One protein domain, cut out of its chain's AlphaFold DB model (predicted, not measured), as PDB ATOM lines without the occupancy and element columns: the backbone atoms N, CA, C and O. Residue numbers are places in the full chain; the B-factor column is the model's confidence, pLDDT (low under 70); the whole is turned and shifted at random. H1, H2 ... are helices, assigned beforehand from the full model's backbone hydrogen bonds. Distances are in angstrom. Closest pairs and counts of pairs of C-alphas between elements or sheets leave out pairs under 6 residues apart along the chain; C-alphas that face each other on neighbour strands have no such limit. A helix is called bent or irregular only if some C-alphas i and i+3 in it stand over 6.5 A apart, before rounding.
ATOM      1  N   ASN A 403     250.034 536.615 454.118       79.88
ATOM      2  CA  ASN A 403     251.252 535.821 454.209       79.88
ATOM      3  C   ASN A 403     251.771 535.709 455.667       79.88
ATOM      4  O   ASN A 403     252.236 536.712 456.223       79.88
ATOM      5  N   PRO A 404     251.850 534.505 456.269       81.62
ATOM      6  CA  PRO A 404     252.318 534.331 457.651       81.62
ATOM      7  C   PRO A 404     253.797 534.717 457.859       81.62
ATOM      8  O   PRO A 404     254.221 535.053 458.967       81.62
ATOM      9  N   LEU A 405     254.612 534.747 456.798       83.06
ATOM     10  CA  LEU A 405     255.983 535.273 456.852       83.06
ATOM     11  C   LEU A 405     256.022 536.810 456.841       83.06
ATOM     12  O   LEU A 405     257.020 537.388 457.285       83.06
ATOM     13  N   GLN A 406     254.970 537.473 456.345       84.44
ATOM     14  CA  GLN A 406     254.790 538.917 456.501       84.44
ATOM     15  C   GLN A 406     254.402 539.241 457.940       84.44
ATOM     16  O   GLN A 406     255.070 540.071 458.547       84.44
ATOM     17  N   TYR A 407     253.461 538.500 458.529       86.12
ATOM     18  CA  TYR A 407     253.132 538.601 459.953       86.12
ATOM     19  C   TYR A 407     254.381 538.521 460.858       86.12
ATOM     20  O   TYR A 407     254.632 539.408 461.674       86.12
ATOM     21  N   ILE A 408     255.255 537.521 460.663       85.06
ATOM     22  CA  ILE A 408     256.509 537.394 461.439       85.06
ATOM     23  C   ILE A 408     257.433 538.615 461.243       85.06
ATOM     24  O   ILE A 408     258.193 538.978 462.148       85.06
ATOM     25  N   ARG A 409     257.395 539.272 460.076       84.88
ATOM     26  CA  ARG A 409     258.148 540.505 459.803       84.88
ATOM     27  C   ARG A 409     257.497 541.719 460.474       84.88
ATOM     28  O   ARG A 409     258.214 542.448 461.155       84.88
ATOM     29  N   ASN A 410     256.179 541.871 460.391       86.62
ATOM     30  CA  ASN A 410     255.405 542.923 461.054       86.62
ATOM     31  C   ASN A 410     255.573 542.855 462.577       86.62
ATOM     32  O   ASN A 410     256.000 543.830 463.185       86.62
ATOM     33  N   ARG A 411     255.422 541.668 463.180       85.00
ATOM     34  CA  ARG A 411     255.735 541.372 464.594       85.00
ATOM     35  C   ARG A 411     257.140 541.861 464.999       85.00
ATOM     36  O   ARG A 411     257.340 542.313 466.126       85.00
ATOM     37  N   LYS A 412     258.128 541.825 464.091       83.94
ATOM     38  CA  LYS A 412     259.494 542.349 464.316       83.94
ATOM     39  C   LYS A 412     259.632 543.862 464.099       83.94
ATOM     40  O   LYS A 412     260.471 544.459 464.773       83.94
ATOM     41  N   VAL A 413     258.854 544.471 463.203       82.75
ATOM     42  CA  VAL A 413     258.740 545.935 463.047       82.75
ATOM     43  C   VAL A 413     258.072 546.524 464.293       82.75
ATOM     44  O   VAL A 413     258.703 547.289 465.021       82.75
ATOM     45  N   ARG A 414     256.893 546.013 464.654       85.44
ATOM     46  CA  ARG A 414     256.159 546.308 465.892       85.44
ATOM     47  C   ARG A 414     257.018 546.163 467.153       85.44
ATOM     48  O   ARG A 414     256.996 547.029 468.024       85.44
ATOM     49  N   ALA A 415     257.870 545.136 467.236       80.00
ATOM     50  CA  ALA A 415     258.817 544.970 468.348       80.00
ATOM     51  C   ALA A 415     259.974 545.999 468.384       80.00
ATOM     52  O   ALA A 415     260.587 546.179 469.439       80.00
ATOM     53  N   ARG A 416     260.298 546.673 467.268       79.38
ATOM     54  CA  ARG A 416     261.234 547.818 467.225       79.38
ATOM     55  C   ARG A 416     260.526 549.118 467.610       79.38
ATOM     56  O   ARG A 416     261.049 549.876 468.422       79.38
ATOM     57  N   GLU A 417     259.331 549.326 467.062       78.94
ATOM     58  CA  GLU A 417     258.469 550.502 467.269       78.94
ATOM     59  C   GLU A 417     257.768 550.511 468.635       78.94
ATOM     60  O   GLU A 417     257.231 551.531 469.052       78.94
ATOM     61  N   ARG A 418     257.822 549.386 469.361       76.62
ATOM     62  CA  ARG A 418     257.175 549.131 470.662       76.62
ATOM     63  C   ARG A 418     255.646 549.009 470.611       76.62
ATOM     64  O   ARG A 418     255.044 548.813 471.662       76.62
ATOM     65  N   ARG A 419     255.046 549.014 469.415       73.56
ATOM     66  CA  ARG A 419     253.627 548.716 469.134       73.56
ATOM     67  C   ARG A 419     253.349 547.200 469.195       73.56
ATOM     68  O   ARG A 419     252.901 546.593 468.229       73.56
ATOM     69  N   ALA A 420     253.722 546.541 470.295       77.31
ATOM     70  CA  ALA A 420     253.489 545.106 470.459       77.31
ATOM     71  C   ALA A 420     251.991 544.830 470.688       77.31
ATOM     72  O   ALA A 420     251.380 545.469 471.536       77.31
ATOM     73  N   ILE A 421     251.441 543.880 469.930       79.75
ATOM     74  CA  ILE A 421     250.033 543.455 469.980       79.75
ATOM     75  C   ILE A 421     249.952 542.162 470.789       79.75
ATOM     76  O   ILE A 421     250.891 541.363 470.736       79.75
ATOM     77  N   ASP A 422     248.850 542.002 471.514       79.50
ATOM     78  CA  ASP A 422     248.443 540.787 472.212       79.50
ATOM     79  C   ASP A 422     247.058 540.414 471.663       79.50
ATOM     80  O   ASP A 422     246.072 541.036 472.051       79.50
ATOM     81  N   GLY A 423     246.983 539.517 470.669       79.69
ATOM     82  CA  GLY A 423     245.714 539.234 469.979       79.69
ATOM     83  C   GLY A 423     244.633 538.701 470.924       79.69
ATOM     84  O   GLY A 423     243.503 539.187 470.913       79.69
ATOM     85  N   ASP A 424     245.016 537.774 471.805       78.31
ATOM     86  CA  ASP A 424     244.138 537.211 472.837       78.31
ATOM     87  C   ASP A 424     243.660 538.314 473.797       78.31
ATOM     88  O   ASP A 424     242.465 538.474 474.036       78.31
ATOM     89  N   GLY A 425     244.594 539.142 474.286       75.81
ATOM     90  CA  GLY A 425     244.317 540.254 475.203       75.81
ATOM     91  C   GLY A 425     243.550 541.442 474.600       75.81
ATOM     92  O   GLY A 425     243.191 542.355 475.338       75.81
ATOM     93  N   GLN A 426     243.304 541.445 473.287       77.44
ATOM     94  CA  GLN A 426     242.477 542.428 472.574       77.44
ATOM     95  C   GLN A 426     241.111 541.867 472.140       77.44
ATOM     96  O   GLN A 426     240.377 542.539 471.420       77.44
ATOM     97  N   GLY A 427     240.763 540.643 472.551       78.12
ATOM     98  CA  GLY A 427     239.489 540.005 472.206       78.12
ATOM     99  C   GLY A 427     239.469 539.295 470.848       78.12
ATOM    100  O   GLY A 427     238.474 538.657 470.529       78.12
ATOM    101  N   PHE A 428     240.561 539.301 470.072       81.50
ATOM    102  CA  PHE A 428     240.638 538.548 468.806       81.50
ATOM    103  C   PHE A 428     240.737 537.023 468.998       81.50
ATOM    104  O   PHE A 428     240.772 536.280 468.018       81.50
ATOM    105  N   GLY A 429     240.817 536.553 470.248       80.38
ATOM    106  CA  GLY A 429     240.678 535.140 470.607       80.38
ATOM    107  C   GLY A 429     239.224 534.674 470.764       80.38
ATOM    108  O   GLY A 429     238.994 533.470 470.830       80.38
ATOM    109  N   ASP A 430     238.254 535.594 470.817       83.94
ATOM    110  CA  ASP A 430     236.830 535.259 470.871       83.94
ATOM    111  C   ASP A 430     236.271 535.106 469.452       83.94
ATOM    112  O   ASP A 430     236.150 536.072 468.697       83.94
ATOM    113  N   VAL A 431     235.941 533.865 469.093       84.44
ATOM    114  CA  VAL A 431     235.488 533.511 467.745       84.44
ATOM    115  C   VAL A 431     234.169 534.200 467.396       84.44
ATOM    116  O   VAL A 431     234.054 534.661 466.267       84.44
ATOM    117  N   ALA A 432     233.219 534.322 468.330       83.88
ATOM    118  CA  ALA A 432     231.887 534.861 468.043       83.88
ATOM    119  C   ALA A 432     231.950 536.364 467.728       83.88
ATOM    120  O   ALA A 432     231.535 536.807 466.656       83.88
ATOM    121  N   ASN A 433     232.593 537.132 468.613       83.31
ATOM    122  CA  ASN A 433     232.828 538.561 468.396       83.31
ATOM    123  C   ASN A 433     233.638 538.820 467.109       83.31
ATOM    124  O   ASN A 433     233.357 539.774 466.380       83.31
ATOM    125  N   VAL A 434     234.624 537.969 466.791       85.81
ATOM    126  CA  VAL A 434     235.389 538.081 465.540       85.81
ATOM    127  C   VAL A 434     234.548 537.717 464.312       85.81
ATOM    128  O   VAL A 434     234.680 538.406 463.302       85.81
ATOM    129  N   THR A 435     233.671 536.708 464.358       85.44
ATOM    130  CA  THR A 435     232.780 536.394 463.224       85.44
ATOM    131  C   THR A 435     231.775 537.506 462.968       85.44
ATOM    132  O   THR A 435     231.605 537.887 461.814       85.44
ATOM    133  N   ASP A 436     231.186 538.101 464.005       87.25
ATOM    134  CA  ASP A 436     230.223 539.195 463.840       87.25
ATOM    135  C   ASP A 436     230.892 540.462 463.294       87.25
ATOM    136  O   ASP A 436     230.363 541.120 462.394       87.25
ATOM    137  N   TRP A 437     232.117 540.759 463.740       86.69
ATOM    138  CA  TRP A 437     232.927 541.817 463.139       86.69
ATOM    139  C   TRP A 437     233.321 541.504 461.690       86.69
ATOM    140  O   TRP A 437     233.238 542.390 460.846       86.69
ATOM    141  N   VAL A 438     233.686 540.262 461.351       85.88
ATOM    142  CA  VAL A 438     233.976 539.860 459.959       85.88
ATOM    143  C   VAL A 438     232.724 539.941 459.077       85.88
ATOM    144  O   VAL A 438     232.825 540.387 457.935       85.88
ATOM    145  N   ASN A 439     231.543 539.610 459.600       86.62
ATOM    146  CA  ASN A 439     230.263 539.787 458.911       86.62
ATOM    147  C   ASN A 439     229.966 541.279 458.673       86.62
ATOM    148  O   ASN A 439     229.585 541.666 457.567       86.62
ATOM    149  N   HIS A 440     230.231 542.143 459.658       82.00
ATOM    150  CA  HIS A 440     230.133 543.597 459.502       82.00
ATOM    151  C   HIS A 440     231.170 544.146 458.499       82.00
ATOM    152  O   HIS A 440     230.826 544.978 457.663       82.00
ATOM    153  N   VAL A 441     232.411 543.643 458.489       80.44
ATOM    154  CA  VAL A 441     233.433 543.957 457.468       80.44
ATOM    155  C   VAL A 441     232.963 543.532 456.070       80.44
ATOM    156  O   VAL A 441     233.110 544.296 455.112       80.44
ATOM    157  N   ALA A 442     232.372 542.342 455.930       80.62
ATOM    158  CA  ALA A 442     231.832 541.865 454.660       80.62
ATOM    159  C   ALA A 442     230.694 542.780 454.175       80.62
ATOM    160  O   ALA A 442     230.744 543.274 453.048       80.62
ATOM    161  N   HIS A 443     229.743 543.121 455.049       78.44
ATOM    162  CA  HIS A 443     228.676 544.079 454.749       78.44
ATOM    163  C   HIS A 443     229.222 545.470 454.363       78.44
ATOM    164  O   HIS A 443     228.818 546.037 453.351       78.44
ATOM    165  N   TRP A 444     230.188 546.007 455.115       75.56
ATOM    166  CA  TRP A 444     230.841 547.302 454.852       75.56
ATOM    167  C   TRP A 444     231.583 547.341 453.506       75.56
ATOM    168  O   TRP A 444     231.556 548.345 452.791       75.56
ATOM    169  N   THR A 445     232.235 546.238 453.125       71.94
ATOM    170  CA  THR A 445     232.909 546.131 451.820       71.94
ATOM    171  C   THR A 445     231.917 545.955 450.669       71.94
ATOM    172  O   THR A 445     232.113 546.587 449.631       71.94
ATOM    173  N   ALA A 446     230.818 545.212 450.859       73.19
ATOM    174  CA  ALA A 446     229.710 545.126 449.902       73.19
ATOM    175  C   ALA A 446     228.968 546.470 449.723       73.19
ATOM    176  O   ALA A 446     228.599 546.824 448.608       73.19
ATOM    177  N   THR A 447     228.838 547.263 450.794       73.94
ATOM    178  CA  THR A 447     228.241 548.618 450.794       73.94
ATOM    179  C   THR A 447     229.172 549.668 450.150       73.94
ATOM    180  O   THR A 447     228.824 550.838 450.022       73.94
ATOM    181  N   TRP A 496     258.380 531.778 465.028       78.50
ATOM    182  CA  TRP A 496     257.580 531.106 463.993       78.50
ATOM    183  C   TRP A 496     256.278 530.483 464.498       78.50
ATOM    184  O   TRP A 496     255.484 530.047 463.674       78.50
ATOM    185  N   LEU A 497     256.035 530.447 465.814       81.38
ATOM    186  CA  LEU A 497     254.716 530.082 466.325       81.38
ATOM    187  C   LEU A 497     253.790 531.291 466.168       81.38
ATOM    188  O   LEU A 497     254.083 532.383 466.669       81.38
ATOM    189  N   ILE A 498     252.698 531.093 465.443       84.19
ATOM    190  CA  ILE A 498     251.700 532.106 465.113       84.19
ATOM    191  C   ILE A 498     250.400 531.681 465.797       84.19
ATOM    192  O   ILE A 498     250.030 530.514 465.714       84.19
ATOM    193  N   ASN A 499     249.748 532.612 466.489       83.62
ATOM    194  CA  ASN A 499     248.403 532.427 467.025       83.62
ATOM    195  C   ASN A 499     247.413 533.073 466.020       83.62
ATOM    196  O   ASN A 499     247.730 534.153 465.512       83.62
ATOM    197  N   PRO A 500     246.277 532.432 465.674       83.94
ATOM    198  CA  PRO A 500     245.259 533.020 464.796       83.94
ATOM    199  C   PRO A 500     244.715 534.373 465.286       83.94
ATOM    200  O   PRO A 500     244.615 535.290 464.474       83.94
ATOM    201  N   ALA A 501     244.471 534.559 466.588       84.00
ATOM    202  CA  ALA A 501     244.045 535.848 467.151       84.00
ATOM    203  C   ALA A 501     245.069 536.958 466.855       84.00
ATOM    204  O   ALA A 501     244.743 538.058 466.416       84.00
ATOM    205  N   ASP A 502     246.349 536.617 467.014       85.19
ATOM    206  CA  ASP A 502     247.512 537.453 466.708       85.19
ATOM    207  C   ASP A 502     247.597 537.829 465.210       85.19
ATOM    208  O   ASP A 502     248.163 538.876 464.891       85.19
ATOM    209  N   LEU A 503     247.071 537.000 464.291       84.88
ATOM    210  CA  LEU A 503     246.998 537.298 462.850       84.88
ATOM    211  C   LEU A 503     245.887 538.299 462.539       84.88
ATOM    212  O   LEU A 503     246.159 539.287 461.860       84.88
ATOM    213  N   VAL A 504     244.670 538.061 463.040       84.25
ATOM    214  CA  VAL A 504     243.527 538.967 462.832       84.25
ATOM    215  C   VAL A 504     243.846 540.344 463.420       84.25
ATOM    216  O   VAL A 504     243.676 541.355 462.743       84.25
ATOM    217  N   ALA A 505     244.450 540.383 464.610       85.25
ATOM    218  CA  ALA A 505     244.913 541.614 465.241       85.25
ATOM    219  C   ALA A 505     246.030 542.336 464.450       85.25
ATOM    220  O   ALA A 505     246.090 543.564 464.451       85.25
ATOM    221  N   ASP A 506     246.919 541.614 463.750       84.56
ATOM    222  CA  ASP A 506     247.935 542.229 462.875       84.56
ATOM    223  C   ASP A 506     247.320 542.773 461.581       84.56
ATOM    224  O   ASP A 506     247.733 543.841 461.144       84.56
ATOM    225  N   VAL A 507     246.311 542.106 461.006       82.56
ATOM    226  CA  VAL A 507     245.528 542.640 459.876       82.56
ATOM    227  C   VAL A 507     244.774 543.902 460.303       82.56
ATOM    228  O   VAL A 507     244.929 544.940 459.668       82.56
ATOM    229  N   TYR A 508     244.052 543.864 461.425       82.00
ATOM    230  CA  TYR A 508     243.363 545.033 461.974       82.00
ATOM    231  C   TYR A 508     244.327 546.199 462.251       82.00
ATOM    232  O   TYR A 508     244.016 547.348 461.941       82.00
ATOM    233  N   TRP A 509     245.524 545.923 462.782       82.56
ATOM    234  CA  TRP A 509     246.553 546.942 463.017       82.56
ATOM    235  C   TRP A 509     247.172 547.507 461.734       82.56
ATOM    236  O   TRP A 509     247.499 548.690 461.692       82.56
ATOM    237  N   LEU A 510     247.334 546.691 460.687       78.12
ATOM    238  CA  LEU A 510     247.778 547.172 459.377       78.12
ATOM    239  C   LEU A 510     246.774 548.148 458.762       78.12
ATOM    240  O   LEU A 510     247.187 549.096 458.104       78.12
ATOM    241  N   GLU A 511     245.480 547.918 458.965       78.75
ATOM    242  CA  GLU A 511     244.408 548.737 458.393       78.75
ATOM    243  C   GLU A 511     244.113 550.023 459.196       78.75
ATOM    244  O   GLU A 511     243.461 550.927 458.673       78.75
ATOM    245  N   GLN A 512     244.666 550.149 460.410       72.88
ATOM    246  CA  GLN A 512     244.710 551.383 461.211       72.88
ATOM    247  C   GLN A 512     245.905 552.282 460.853       72.88
ATOM    248  O   GLN A 512     247.005 551.795 460.593       72.88
ATOM    249  N   ASP A 513     245.722 553.598 460.999       66.38
ATOM    250  CA  ASP A 513     246.739 554.647 460.832       66.38
ATOM    251  C   ASP A 513     247.590 554.545 459.535       66.38
ATOM    252  O   ASP A 513     247.345 553.806 458.582       66.38
ATOM    253  N   ASP A 514     248.716 555.253 459.564       66.88
ATOM    254  CA  ASP A 514     249.888 555.076 458.719       66.88
ATOM    255  C   ASP A 514     250.627 553.727 458.897       66.88
ATOM    256  O   ASP A 514     251.714 553.565 458.333       66.88
ATOM    257  N   ASN A 515     250.105 552.737 459.641       75.06
ATOM    258  CA  ASN A 515     250.852 551.504 459.962       75.06
ATOM    259  C   ASN A 515     251.276 550.721 458.699       75.06
ATOM    260  O   ASN A 515     252.371 550.147 458.667       75.06
ATOM    261  N   LYS A 516     250.501 550.803 457.604       74.31
ATOM    262  CA  LYS A 516     250.879 550.288 456.265       74.31
ATOM    263  C   LYS A 516     252.239 550.809 455.792       74.31
ATOM    264  O   LYS A 516     253.031 550.060 455.221       74.31
ATOM    265  N   LYS A 517     252.570 552.075 456.078       73.31
ATOM    266  CA  LYS A 517     253.847 552.696 455.685       73.31
ATOM    267  C   LYS A 517     255.045 552.031 456.378       73.31
ATOM    268  O   LYS A 517     256.157 552.126 455.860       73.31
ATOM    269  N   CYS A 518     254.858 551.341 457.506       72.94
ATOM    270  CA  CYS A 518     255.918 550.634 458.239       72.94
ATOM    271  C   CYS A 518     256.161 549.185 457.779       72.94
ATOM    272  O   CYS A 518     257.130 548.559 458.212       72.94
ATOM    273  N   VAL A 519     255.344 548.647 456.870       80.38
ATOM    274  CA  VAL A 519     255.478 547.265 456.386       80.38
ATOM    275  C   VAL A 519     256.747 547.102 455.547       80.38
ATOM    276  O   VAL A 519     256.853 547.624 454.439       80.38
ATOM    277  N   GLU A 520     257.716 546.347 456.066       81.94
ATOM    278  CA  GLU A 520     258.943 545.964 455.355       81.94
ATOM    279  C   GLU A 520     258.723 544.717 454.471       81.94
ATOM    280  O   GLU A 520     257.859 543.882 454.735       81.94
ATOM    281  N   ASP A 521     259.551 544.551 453.445       79.19
ATOM    282  CA  ASP A 521     259.544 543.450 452.476       79.19
ATOM    283  C   ASP A 521     260.654 542.409 452.782       79.19
ATOM    284  O   ASP A 521     261.490 542.598 453.674       79.19
ATOM    285  N   ARG A 522     260.750 541.294 452.034       76.25
ATOM    286  CA  ARG A 522     261.886 540.339 452.138       76.25
ATOM    287  C   ARG A 522     263.244 541.023 451.928       76.25
ATOM    288  O   ARG A 522     264.249 540.561 452.466       76.25
ATOM    289  N   SER A 523     263.253 542.108 451.160       74.44
ATOM    290  CA  SER A 523     264.416 542.918 450.801       74.44
ATOM    291  C   SER A 523     264.755 544.045 451.797       74.44
ATOM    292  O   SER A 523     265.727 544.760 451.568       74.44
TER     293      SER A 523
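This is residues 403 to 447 and 496 to 523 of the 1268 residues of an uncharacterized protein of Magnaporthiopsis poae (strain ATCC 64411 / 73-15) (UniProt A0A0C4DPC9). The longest helix, H2, is set off to one side of a small body in which H1 and H3 cross steeply and the short H4 lies across the end of H3 near Leu 510, reaching toward H1. Residues 435 to 447, of which 435 to 446 belong to H2, stick out free, and the long unnamed stretch of residues 418 to 430 joins H1 to H2. The printed part has 73 residues with four named helices, H1, H2, H3 and H4 along the chain, and no named strand; its class is all helix. It is only just compact, close to loose, with a radius of gyration of the C-alphas of 13.0 A, and it spans 35 by 26 by 20 A.

H2, residues 431 to 446, is 22.1 A from first to last C-alpha and begins with C-alpha 431 at (235.488, 533.511, 467.745). H1, residues 404 to 417, is 19.8 A long and begins with C-alpha 404 at (252.318, 534.331, 457.651). H3, residues 500 to 511, is 17.0 A long. H4, residues 513 to 518, is 10.3 A long and ends with C-alpha 518 at (255.918, 550.634, 458.239). H4 is irregular: C-alphas 513 and 516 are 7.5 A apart.

H2 touches no helix and is apart from H1, H3 and H4. H1 and H3 only just touch, with 3 pairs of C-alphas within 8 A, through residues 407 to 410 of H1 and 503 to 506 of H3. Their closest C-alphas, those of Tyr 407 and Leu 503, are 6.9 A apart. They run the same way at a steep tilt of 65 degrees. H4 is close to H3 but not clearly touching, with the closest C-alphas, those of Leu 510 and Lys 516, 5.4 A apart; their lines are about perpendicular, at 79 degrees. H4 is also close to H1 but not clearly touching: the closest C-alphas, those of Val 413 and Cys 518, are 7.3 A apart, and the lines are about perpendicular, at 74 degrees. In H1, H2 and H3 every O i to N i+4 pair is within hydrogen-bond range; in H4 it is 0 of 2, while 2 of 3 O i to N i+3 pairs are within range.

The two C-alphas farthest apart, those of Ala 432 and Ser 523, are 37.7 A apart. Residues 448 to 495 are cut out and not printed, and C-alphas 447 and 496 are 36.6 A apart across this cut, which lies in the link from H2 to H3. The link from H1 to H2, 13 residues, is long, and the link from H3 to H4, 1 residue, is tight. The mean pLDDT of the printed part is 80.4; residues 513 to 514, both in H4, are under 70.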